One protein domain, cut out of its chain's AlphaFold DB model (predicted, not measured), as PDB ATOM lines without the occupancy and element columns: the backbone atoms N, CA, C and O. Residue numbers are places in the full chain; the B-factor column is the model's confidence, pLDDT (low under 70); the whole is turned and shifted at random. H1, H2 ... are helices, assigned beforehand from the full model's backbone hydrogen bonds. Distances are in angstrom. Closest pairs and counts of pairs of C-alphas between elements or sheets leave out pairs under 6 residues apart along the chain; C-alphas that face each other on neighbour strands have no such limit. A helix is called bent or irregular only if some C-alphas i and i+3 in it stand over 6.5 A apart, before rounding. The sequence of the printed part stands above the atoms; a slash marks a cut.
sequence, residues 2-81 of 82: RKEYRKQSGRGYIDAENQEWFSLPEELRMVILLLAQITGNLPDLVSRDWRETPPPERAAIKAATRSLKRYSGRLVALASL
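Overview. This is residues 2 to 81 of the 82 residues of an uncharacterized protein of Comamonas thiooxydans (UniProt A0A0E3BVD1). A small body of short helices has a stretch sticking out at each end: H3 has H4 packed on it, and the long bent helix H5 packs on H3 with residues 61 to 65 of its first arm, H5a. Residues 69 to 81, of which 69 to 80 belong to H5, stick out as an arm at one end, and the loop of residues 7 to 13 sticks out at the other. The printed part has 80 residues, with five named helices in the order H1, H2, H3, H4, H5 and no named strand; its class is all helix. The whole is loose, with a radius of gyration of the C-alphas of 14.5 A, and elongated, spanning 49 by 31 by 19 A.

Along the chain. Find C-alpha 2 at (120.506, 123.767, 103.425), where H1, residues 2 to 5, begins. H2 follows with residues 16 to 22, 9.8 A long. From C-alpha 26 at (102.045, 117.724, 96.749), H3 runs through residues 26 to 35 over 14.4 A. H4 takes residues 42 to 47, 8.6 A. H5, residues 55 to 80, was assigned as one helix by its hydrogen bonds, but it is bent: C-alphas 70 and 73 are 7.4 A apart. Its arm H5a, residues 55 to 70, is 22.7 A long; H5b, residues 73 to 80, is 10.4 A long and ends at C-alpha 80, (98.702, 140.524, 88.636).

Arrangement. Start at H1, which is close to H2 but not clearly touching it; their closest C-alphas, of Tyr 5 and Ala 16, are 6.5 A apart. H2 and H3 are close but not clearly touching, about perpendicular at 76 degrees, with the closest C-alphas, of Trp 21 and Arg 29, 7.5 A apart. Look next at Arg 29 and Val 46, the closest C-alphas of H3 and H4 at 6.1 A: these helices touch at a steep tilt of 59 degrees and run opposite ways. H2 and H4 are only just apart, at 8.4 A. H5a touches H3 with residues 61 to 65 alone, about perpendicular at 80 degrees; the closest C-alphas, of Leu 35 and Ala 64, are 5.6 A apart. H4 and H5a are apart. H5b stands at a steep tilt of 54 degrees to H5a and touches no helix. In H2, H3, H5a and H5b every O i to N i+4 pair is within hydrogen-bond range, in H4 1 of 2, and H1 is too short for such a pair.

Size, cuts and confidence. The C-alphas of Arg 11 and Leu 81, the two farthest apart, are 50.0 A from each other. Without the stretches that stand free, the body of 60 residues spans 32 by 23 by 22 A. The printed part has no cut; the link from H2 to H3 is tight, the other links are short, and no link is long. The mean pLDDT of the printed part is 86.3, and residues 2 to 14 are under 70.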
ATOM      1  N   ARG A   2     119.414 124.759 103.642       49.97
ATOM      2  CA  ARG A   2     120.506 123.767 103.425       49.97
ATOM      3  C   ARG A   2     121.512 123.618 104.571       49.97
ATOM      4  O   ARG A   2     122.011 122.527 104.826       49.97
ATOM      5  N   LYS A   3     121.820 124.722 105.259       53.47
ATOM      6  CA  LYS A   3     122.722 124.731 106.422       53.47
ATOM      7  C   LYS A   3     122.068 124.187 107.700       53.47
ATOM      8  O   LYS A   3     122.787 123.671 108.547       53.47
ATOM      9  N   GLU A   4     120.746 124.280 107.835       54.12
ATOM     10  CA  GLU A   4     119.998 123.794 109.007       54.12
ATOM     11  C   GLU A   4     119.822 122.279 108.956       54.12
ATOM     12  O   GLU A   4     120.129 121.604 109.935       54.12
ATOM     13  N   TYR A   5     119.484 121.729 107.784       52.03
ATOM     14  CA  TYR A   5     119.383 120.279 107.584       52.03
ATOM     15  C   TYR A   5     120.714 119.553 107.838       52.03
ATOM     16  O   TYR A   5     120.737 118.405 108.271       52.03
ATOM     17  N   ARG A   6     121.847 120.250 107.658       46.34
ATOM     18  CA  ARG A   6     123.191 119.709 107.907       46.34
ATOM     19  C   ARG A   6     123.531 119.493 109.382       46.34
ATOM     20  O   ARG A   6     124.430 118.709 109.671       46.34
ATOM     21  N   LYS A   7     122.852 120.172 110.312       47.94
ATOM     22  CA  LYS A   7     123.162 120.096 111.751       47.94
ATOM     23  C   LYS A   7     122.485 118.926 112.477       47.94
ATOM     24  O   LYS A   7     122.877 118.646 113.604       47.94
ATOM     25  N   GLN A   8     121.499 118.258 111.872       49.97
ATOM     26  CA  GLN A   8     120.640 117.297 112.580       49.97
ATOM     27  C   GLN A   8     121.040 115.816 112.466       49.97
ATOM     28  O   GLN A   8     120.499 115.013 113.217       49.97
ATOM     29  N   SER A   9     121.987 115.411 111.610       42.97
ATOM     30  CA  SER A   9     122.338 113.989 111.452       42.97
ATOM     31  C   SER A   9     123.821 113.703 111.712       42.97
ATOM     32  O   SER A   9     124.715 114.077 110.955       42.97
ATOM     33  N   GLY A  10     124.092 113.003 112.814       45.72
ATOM     34  CA  GLY A  10     125.435 112.716 113.326       45.72
ATOM     35  C   GLY A  10     126.250 111.651 112.583       45.72
ATOM     36  O   GLY A  10     127.301 111.285 113.092       45.72
ATOM     37  N   ARG A  11     125.811 111.126 111.430       49.31
ATOM     38  CA  ARG A  11     126.555 110.178 110.568       49.31
ATOM     39  C   ARG A  11     125.740 109.922 109.295       49.31
ATOM     40  O   ARG A  11     124.591 109.512 109.390       49.31
ATOM     41  N   GLY A  12     126.339 110.109 108.122       46.44
ATOM     42  CA  GLY A  12     125.728 109.751 106.839       46.44
ATOM     43  C   GLY A  12     125.068 110.929 106.127       46.44
ATOM     44  O   GLY A  12     124.391 111.753 106.736       46.44
ATOM     45  N   TYR A  13     125.335 111.007 104.826       49.06
ATOM     46  CA  TYR A  13     124.778 111.936 103.847       49.06
ATOM     47  C   TYR A  13     123.326 112.311 104.196       49.06
ATOM     48  O   TYR A  13     122.429 111.474 104.113       49.06
ATOM     49  N   ILE A  14     123.119 113.551 104.653       52.91
ATOM     50  CA  ILE A  14     121.786 114.080 104.962       52.91
ATOM     51  C   ILE A  14     120.924 113.860 103.729       52.91
ATOM     52  O   ILE A  14     121.349 114.188 102.618       52.91
ATOM     53  N   ASP A  15     119.717 113.344 103.921       73.75
ATOM     54  CA  ASP A  15     118.735 113.179 102.855       73.75
ATOM     55  C   ASP A  15     118.108 114.527 102.459       73.75
ATOM     56  O   ASP A  15     116.897 114.703 102.394       73.75
ATOM     57  N   ALA A  16     118.965 115.530 102.272       82.06
ATOM     58  CA  ALA A  16     118.593 116.922 102.094       82.06
ATOM     59  C   ALA A  16     117.773 117.109 100.819       82.06
ATOM     60  O   ALA A  16     116.901 117.964 100.785       82.06
ATOM     61  N   GLU A  17     118.022 116.301  99.787       86.88
ATOM     62  CA  GLU A  17     117.228 116.345  98.559       86.88
ATOM     63  C   GLU A  17     115.809 115.821  98.782       86.88
ATOM     64  O   GLU A  17     114.863 116.411  98.272       86.88
ATOM     65  N   ASN A  18     115.654 114.768  99.584       90.25
ATOM     66  CA  ASN A  18     114.351 114.218  99.931       90.25
ATOM     67  C   ASN A  18     113.564 115.199 100.806       90.25
ATOM     68  O   ASN A  18     112.410 115.502 100.529       90.25
ATOM     69  N   GLN A  19     114.219 115.794 101.807       90.62
ATOM     70  CA  GLN A  19     113.616 116.844 102.632       90.62
ATOM     71  C   GLN A  19     113.245 118.089 101.813       90.62
ATOM     72  O   GLN A  19     112.160 118.632 101.991       90.62
ATOM     73  N   GLU A  20     114.113 118.539 100.898       91.06
ATOM     74  CA  GLU A  20     113.810 119.644  99.979       91.06
ATOM     75  C   GLU A  20     112.617 119.294  99.075       91.06
ATOM     76  O   GLU A  20     111.736 120.131  98.894       91.06
ATOM     77  N   TRP A  21     112.547 118.064  98.561       93.12
ATOM     78  CA  TRP A  21     111.429 117.589  97.747       93.12
ATOM     79  C   TRP A  21     110.111 117.612  98.529       93.12
ATOM     80  O   TRP A  21     109.162 118.270  98.106       93.12
ATOM     81  N   PHE A  22     110.075 116.984  99.705       94.25
ATOM     82  CA  PHE A  22     108.881 116.909 100.553       94.25
ATOM     83  C   PHE A  22     108.522 118.221 101.265       94.25
ATOM     84  O   PHE A  22     107.428 118.334 101.810       94.25
ATOM     85  N   SER A  23     109.392 119.236 101.237       94.25
ATOM     86  CA  SER A  23     109.043 120.587 101.702       94.25
ATOM     87  C   SER A  23     108.061 121.317 100.775       94.25
ATOM     88  O   SER A  23     107.473 122.321 101.173       94.25
ATOM     89  N   LEU A  24     107.884 120.831  99.539       94.50
ATOM     90  CA  LEU A  24     106.945 121.384  98.569       94.50
ATOM     91  C   LEU A  24     105.548 120.752  98.733       94.50
ATOM     92  O   LEU A  24     105.456 119.533  98.929       94.50
ATOM     93  N   PRO A  25     104.459 121.532  98.558       95.88
ATOM     94  CA  PRO A  25     103.107 120.986  98.453       95.88
ATOM     95  C   PRO A  25     103.026 119.881  97.396       95.88
ATOM     96  O   PRO A  25     103.736 119.921  96.385       95.88
ATOM     97  N   GLU A  26     102.177 118.885  97.632       95.69
ATOM     98  CA  GLU A  26     102.045 117.724  96.749       95.69
ATOM     99  C   GLU A  26     101.658 118.122  95.325       95.69
ATOM    100  O   GLU A  26     102.271 117.666  94.363       95.69
ATOM    101  N   GLU A  27     100.735 119.065  95.185       95.44
ATOM    102  CA  GLU A  27     100.262 119.571  93.902       95.44
ATOM    103  C   GLU A  27     101.409 120.199  93.105       95.44
ATOM    104  O   GLU A  27     101.536 119.996  91.895       95.44
ATOM    105  N   LEU A  28     102.307 120.918  93.787       95.38
ATOM    106  CA  LEU A  28     103.479 121.511  93.151       95.38
ATOM    107  C   LEU A  28     104.480 120.437  92.715       95.38
ATOM    108  O   LEU A  28     105.038 120.530  91.620       95.38
ATOM    109  N   ARG A  29     104.683 119.400  93.535       96.50
ATOM    110  CA  ARG A  29     105.488 118.230  93.156       96.50
ATOM    111  C   ARG A  29     104.914 117.553  91.908       96.50
ATOM    112  O   ARG A  29     105.671 117.291  90.973       96.50
ATOM    113  N   MET A  30     103.596 117.359  91.835       96.81
ATOM    114  CA  MET A  30     102.919 116.780  90.663       96.81
ATOM    115  C   MET A  30     103.119 117.635  89.405       96.81
ATOM    116  O   MET A  30     103.489 117.109  88.355       96.81
ATOM    117  N   VAL A  31     102.950 118.959  89.505       95.94
ATOM    118  CA  VAL A  31     103.208 119.891  88.392       95.94
ATOM    119  C   VAL A  31     104.655 119.789  87.910       95.94
ATOM    120  O   VAL A  31     104.910 119.783  86.704       95.94
ATOM    121  N   ILE A  32     105.617 119.673  88.828       96.88
ATOM    122  CA  ILE A  32     107.027 119.518  88.462       96.88
ATOM    123  C   ILE A  32     107.265 118.195  87.716       96.88
ATOM    124  O   ILE A  32     108.003 118.205  86.729       96.88
ATOM    125  N   LEU A  33     106.637 117.084  88.127       97.38
ATOM    126  CA  LEU A  33     106.739 115.805  87.406       97.38
ATOM    127  C   LEU A  33     106.182 115.903  85.978       97.38
ATOM    128  O   LEU A  33     106.826 115.433  85.039       97.38
ATOM    129  N   LEU A  34     105.043 116.580  85.800       96.81
ATOM    130  CA  LEU A  34     104.454 116.837  84.482       96.81
ATOM    131  C   LEU A  34     105.394 117.659  83.586       96.81
ATOM    132  O   LEU A  34     105.640 117.305  82.434       96.81
ATOM    133  N   LEU A  35     105.982 118.734  84.121       96.50
ATOM    134  CA  LEU A  35     106.960 119.549  83.391       96.50
ATOM    135  C   LEU A  35     108.236 118.769  83.053       96.50
ATOM    136  O   LEU A  35     108.849 119.015  82.014       96.50
ATOM    137  N   ALA A  36     108.627 117.827  83.910       97.62
ATOM    138  CA  ALA A  36     109.755 116.929  83.686       97.62
ATOM    139  C   ALA A  36     109.450 115.802  82.682       97.62
ATOM    140  O   ALA A  36     110.350 115.017  82.394       97.62
ATOM    141  N   GLN A  37     108.224 115.734  82.143       97.19
ATOM    142  CA  GLN A  37     107.762 114.678  81.234       97.19
ATOM    143  C   GLN A  37     107.869 113.271  81.851       97.19
ATOM    144  O   GLN A  37     108.106 112.292  81.146       97.19
ATOM    145  N   ILE A  38     107.705 113.166  83.174       96.50
ATOM    146  CA  ILE A  38     107.667 111.879  83.872       96.50
ATOM    147  C   ILE A  38     106.250 111.316  83.769       96.50
ATOM    148  O   ILE A  38     105.275 111.981  84.119       96.50
ATOM    149  N   THR A  39     106.146 110.085  83.276       92.69
ATOM    150  CA  THR A  39     104.881 109.389  83.030       92.69
ATOM    151  C   THR A  39     104.626 108.310  84.084       92.69
ATOM    152  O   THR A  39     105.554 107.801  84.709       92.69
ATOM    153  N   GLY A  40     103.353 107.957  84.287       93.25
ATOM    154  CA  GLY A  40     102.921 106.940  85.251       93.25
ATOM    155  C   GLY A  40     101.877 107.461  86.237       93.25
ATOM    156  O   GLY A  40     101.245 108.492  86.000       93.25
ATOM    157  N   ASN A  41     101.689 106.737  87.344       94.62
ATOM    158  CA  ASN A  41     100.770 107.137  88.408       94.62
ATOM    159  C   ASN A  41     101.388 108.270  89.244       94.62
ATOM    160  O   ASN A  41     102.221 108.027  90.114       94.62
ATOM    161  N   LEU A  42     101.016 109.521  88.953       93.19
ATOM    162  CA  LEU A  42     101.607 110.700  89.595       93.19
ATOM    163  C   LEU A  42     101.496 110.695  91.131       93.19
ATOM    164  O   LEU A  42     102.525 110.956  91.749       93.19
ATOM    165  N   PRO A  43     100.339 110.374  91.752       93.56
ATOM    166  CA  PRO A  43     100.226 110.200  93.205       93.56
ATOM    167  C   PRO A  43     101.290 109.284  93.832       93.56
ATOM    168  O   PRO A  43     101.885 109.630  94.856       93.56
ATOM    169  N   ASP A  44     101.597 108.154  93.192       95.25
ATOM    170  CA  ASP A  44     102.627 107.232  93.687       95.25
ATOM    171  C   ASP A  44     104.024 107.843  93.512       95.25
ATOM    172  O   ASP A  44     104.863 107.817  94.413       95.25
ATOM    173  N   LEU A  45     104.268 108.452  92.350       95.88
ATOM    174  CA  LEU A  45     105.567 109.016  91.987       95.88
ATOM    175  C   LEU A  45     105.954 110.248  92.811       95.88
ATOM    176  O   LEU A  45     107.146 110.474  93.018       95.88
ATOM    177  N   VAL A  46     104.997 111.060  93.268       95.19
ATOM    178  CA  VAL A  46     105.303 112.206  94.144       95.19
ATOM    179  C   VAL A  46     105.608 111.780  95.573       95.19
ATOM    180  O   VAL A  46     106.332 112.501  96.263       95.19
ATOM    181  N   SER A  47     105.074 110.632  95.994       93.75
ATOM    182  CA  SER A  47     105.173 110.102  97.355       93.75
ATOM    183  C   SER A  47     106.391 109.204  97.577       93.75
ATOM    184  O   SER A  47     106.751 108.957  98.726       93.75
ATOM    185  N   ARG A  48     107.038 108.724  96.505       92.94
ATOM    186  CA  ARG A  48     108.237 107.877  96.607       92.94
ATOM    187  C   ARG A  48     109.428 108.627  97.196       92.94
ATOM    188  O   ARG A  48     109.564 109.842  97.025       92.94
ATOM    189  N   ASP A  49     110.338 107.878  97.811       90.75
ATOM    190  CA  ASP A  49     111.586 108.445  98.307       90.75
ATOM    191  C   ASP A  49     112.431 108.974  97.136       90.75
ATOM    192  O   ASP A  49     112.548 108.364  96.066       90.75
ATOM    193  N   TRP A  50     113.066 110.124  97.330       89.81
ATOM    194  CA  TRP A  50     113.934 110.722  96.325       89.81
ATOM    195  C   TRP A  50     115.060 109.784  95.853       89.81
ATOM    196  O   TRP A  50     115.484 109.844  94.695       89.81
ATOM    197  N   ARG A  51     115.537 108.884  96.717       87.88
ATOM    198  CA  ARG A  51     116.568 107.880  96.409       87.88
ATOM    199  C   ARG A  51     116.074 106.792  95.462       87.88
ATOM    200  O   ARG A  51     116.876 106.263  94.695       87.88
ATOM    201  N   GLU A  52     114.777 106.504  95.491       90.38
ATOM    202  CA  GLU A  52     114.111 105.562  94.586       90.38
ATOM    203  C   GLU A  52     113.882 106.177  93.201       90.38
ATOM    204  O   GLU A  52     113.629 105.463  92.232       90.38
ATOM    205  N   THR A  53     114.023 107.501  93.070       92.62
ATOM    206  CA  THR A  53     113.936 108.173  91.773       92.62
ATOM    207  C   THR A  53     115.197 107.899  90.937       92.62
ATOM    208  O   THR A  53     116.315 108.248  91.352       92.62
ATOM    209  N   PRO A  54     115.071 107.343  89.716       93.88
ATOM    210  CA  PRO A  54     116.209 107.111  88.832       93.88
ATOM    211  C   PRO A  54     117.024 108.390  88.564       93.88
ATOM    212  O   PRO A  54     116.450 109.477  88.444       93.88
ATOM    213  N   PRO A  55     118.363 108.312  88.428       93.25
ATOM    214  CA  PRO A  55     119.196 109.470  88.090       93.25
ATOM    215  C   PRO A  55     118.709 110.331  86.902       93.25
ATOM    216  O   PRO A  55     118.724 111.557  87.051       93.25
ATOM    217  N   PRO A  56     118.258 109.767  85.755       95.06
ATOM    218  CA  PRO A  56     117.753 110.585  84.648       95.06
ATOM    219  C   PRO A  56     116.478 111.354  85.019       95.06
ATOM    220  O   PRO A  56     116.363 112.537  84.702       95.06
ATOM    221  N   GLU A  57     115.563 110.735  85.768       96.44
ATOM    222  CA  GLU A  57     114.352 111.397  86.263       96.44
ATOM    223  C   GLU A  57     114.693 112.520  87.250       96.44
ATOM    224  O   GLU A  57     114.185 113.632  87.121       96.44
ATOM    225  N   ARG A  58     115.638 112.298  88.176       95.81
ATOM    226  CA  ARG A  58     116.124 113.358  89.082       95.81
ATOM    227  C   ARG A  58     116.688 114.549  88.311       95.81
ATOM    228  O   ARG A  58     116.466 115.699  88.698       95.81
ATOM    229  N   ALA A  59     117.429 114.299  87.231       96.31
ATOM    230  CA  ALA A  59     117.960 115.359  86.381       96.31
ATOM    231  C   ALA A  59     116.834 116.143  85.686       96.31
ATOM    232  O   ALA A  59     116.860 117.378  85.709       96.31
ATOM    233  N   ALA A  60     115.828 115.444  85.149       97.94
ATOM    234  CA  ALA A  60     114.654 116.045  84.517       97.94
ATOM    235  C   ALA A  60     113.839 116.902  85.503       97.94
ATOM    236  O   ALA A  60     113.566 118.068  85.216       97.94
ATOM    237  N   ILE A  61     113.561 116.396  86.710       96.94
ATOM    238  CA  ILE A  61     112.865 117.130  87.785       96.94
ATOM    239  C   ILE A  61     113.615 118.415  88.144       96.94
ATOM    240  O   ILE A  61     113.032 119.503  88.227       96.94
ATOM    241  N   LYS A  62     114.941 118.331  88.312       96.19
ATOM    242  CA  LYS A  62     115.772 119.506  88.607       96.19
ATOM    243  C   LYS A  62     115.793 120.498  87.439       96.19
ATOM    244  O   LYS A  62     115.849 121.705  87.675       96.19
ATOM    245  N   ALA A  63     115.782 120.034  86.190       97.75
ATOM    246  CA  ALA A  63     115.698 120.900  85.013       97.75
ATOM    247  C   ALA A  63     114.342 121.624  84.944       97.75
ATOM    248  O   ALA A  63     114.315 122.851  84.815       97.75
ATOM    249  N   ALA A  64     113.241 120.895  85.144       97.19
ATOM    250  CA  ALA A  64     111.888 121.439  85.214       97.19
ATOM    251  C   ALA A  64     111.753 122.496  86.321       97.19
ATOM    252  O   ALA A  64     111.290 123.606  86.066       97.19
ATOM    253  N   THR A  65     112.268 122.213  87.520       95.56
ATOM    254  CA  THR A  65     112.248 123.151  88.656       95.56
ATOM    255  C   THR A  65     113.007 124.450  88.345       95.56
ATOM    256  O   THR A  65     112.539 125.548  88.652       95.56
ATOM    257  N   ARG A  66     114.176 124.362  87.688       96.06
ATOM    258  CA  ARG A  66     114.933 125.555  87.254       96.06
ATOM    259  C   ARG A  66     114.181 126.353  86.190       96.06
ATOM    260  O   ARG A  66     114.216 127.583  86.232       96.06
ATOM    261  N   SER A  67     113.499 125.673  85.268       94.81
ATOM    262  CA  SER A  67     112.648 126.315  84.262       94.81
ATOM    263  C   SER A  67     111.479 127.056  84.914       94.81
ATOM    264  O   SER A  67     111.279 128.242  84.657       94.81
ATOM    265  N   LEU A  68     110.781 126.411  85.855       93.56
ATOM    266  CA  LEU A  68     109.690 127.028  86.610       93.56
ATOM    267  C   LEU A  68     110.167 128.280  87.356       93.56
ATOM    268  O   LEU A  68     109.557 129.342  87.241       93.56
ATOM    269  N   LYS A  69     111.320 128.204  88.036       93.81
ATOM    270  CA  LYS A  69     111.939 129.374  88.678       93.81
ATOM    271  C   LYS A  69     112.196 130.502  87.676       93.81
ATOM    272  O   LYS A  69     111.858 131.647  87.971       93.81
ATOM    273  N   ARG A  70     112.767 130.195  86.504       94.75
ATOM    274  CA  ARG A  70     113.071 131.182  85.451       94.75
ATOM    275  C   ARG A  70     111.828 131.949  84.994       94.75
ATOM    276  O   ARG A  70     111.941 133.132  84.688       94.75
ATOM    277  N   TYR A  71     110.665 131.300  84.960       93.31
ATOM    278  CA  TYR A  71     109.418 131.905  84.480       93.31
ATOM    279  C   TYR A  71     108.457 132.360  85.585       93.31
ATOM    280  O   TYR A  71     107.487 133.050  85.279       93.31
ATOM    281  N   SER A  72     108.743 132.063  86.855       91.94
ATOM    282  CA  SER A  72     107.898 132.424  88.005       91.94
ATOM    283  C   SER A  72     107.504 133.905  88.043       91.94
ATOM    284  O   SER A  72     106.331 134.217  88.216       91.94
ATOM    285  N   GLY A  73     108.435 134.827  87.775       92.81
ATOM    286  CA  GLY A  73     108.131 136.262  87.721       92.81
ATOM    287  C   GLY A  73     107.130 136.639  86.621       92.81
ATOM    288  O   GLY A  73     106.299 137.515  86.827       92.81
ATOM    289  N   ARG A  74     107.151 135.940  85.476       92.56
ATOM    290  CA  ARG A  74     106.169 136.149  84.397       92.56
ATOM    291  C   ARG A  74     104.800 135.586  84.771       92.56
ATOM    292  O   ARG A  74     103.803 136.196  84.413       92.56
ATOM    293  N   LEU A  75     104.751 134.467  85.499       90.44
ATOM    294  CA  LEU A  75     103.498 133.912  86.025       90.44
ATOM    295  C   LEU A  75     102.858 134.854  87.047       90.44
ATOM    296  O   LEU A  75     101.663 135.112  86.972       90.44
ATOM    297  N   VAL A  76     103.660 135.421  87.951       94.50
ATOM    298  CA  VAL A  76     103.187 136.435  88.906       94.50
ATOM    299  C   VAL A  76     102.687 137.674  88.169       94.50
ATOM    300  O   VAL A  76     101.594 138.143  88.464       94.50
ATOM    301  N   ALA A  77     103.442 138.176  87.186       94.06
ATOM    302  CA  ALA A  77     103.012 139.316  86.380       94.06
ATOM    303  C   ALA A  77     101.688 139.034  85.650       94.06
ATOM    304  O   ALA A  77     100.793 139.867  85.695       94.06
ATOM    305  N   LEU A  78     101.539 137.847  85.049       92.56
ATOM    306  CA  LEU A  78     100.297 137.410  84.405       92.56
ATOM    307  C   LEU A  78      99.117 137.398  85.386       92.56
ATOM    308  O   LEU A  78      98.054 137.896  85.050       92.56
ATOM    309  N   ALA A  79      99.316 136.868  86.594       92.31
ATOM    310  CA  ALA A  79      98.284 136.812  87.629       92.31
ATOM    311  C   ALA A  79      97.988 138.172  88.290       92.31
ATOM    312  O   ALA A  79      97.009 138.295  89.016       92.31
ATOM    313  N   SER A  80      98.847 139.173  88.075       91.81
ATOM    314  CA  SER A  80      98.702 140.524  88.636       91.81
ATOM    315  C   SER A  80      98.088 141.520  87.650       91.81
ATOM    316  O   SER A  80      97.802 142.653  88.037       91.81
ATOM    317  N   LEU A  81      97.923 141.133  86.380       76.50
ATOM    318  CA  LEU A  81      97.195 141.923  85.393       76.50
ATOM    319  C   LEU A  81      95.694 141.757  85.667       76.50
ATOM    320  O   LEU A  81      95.164 140.654  85.552       76.50
TER     321      LEU A  81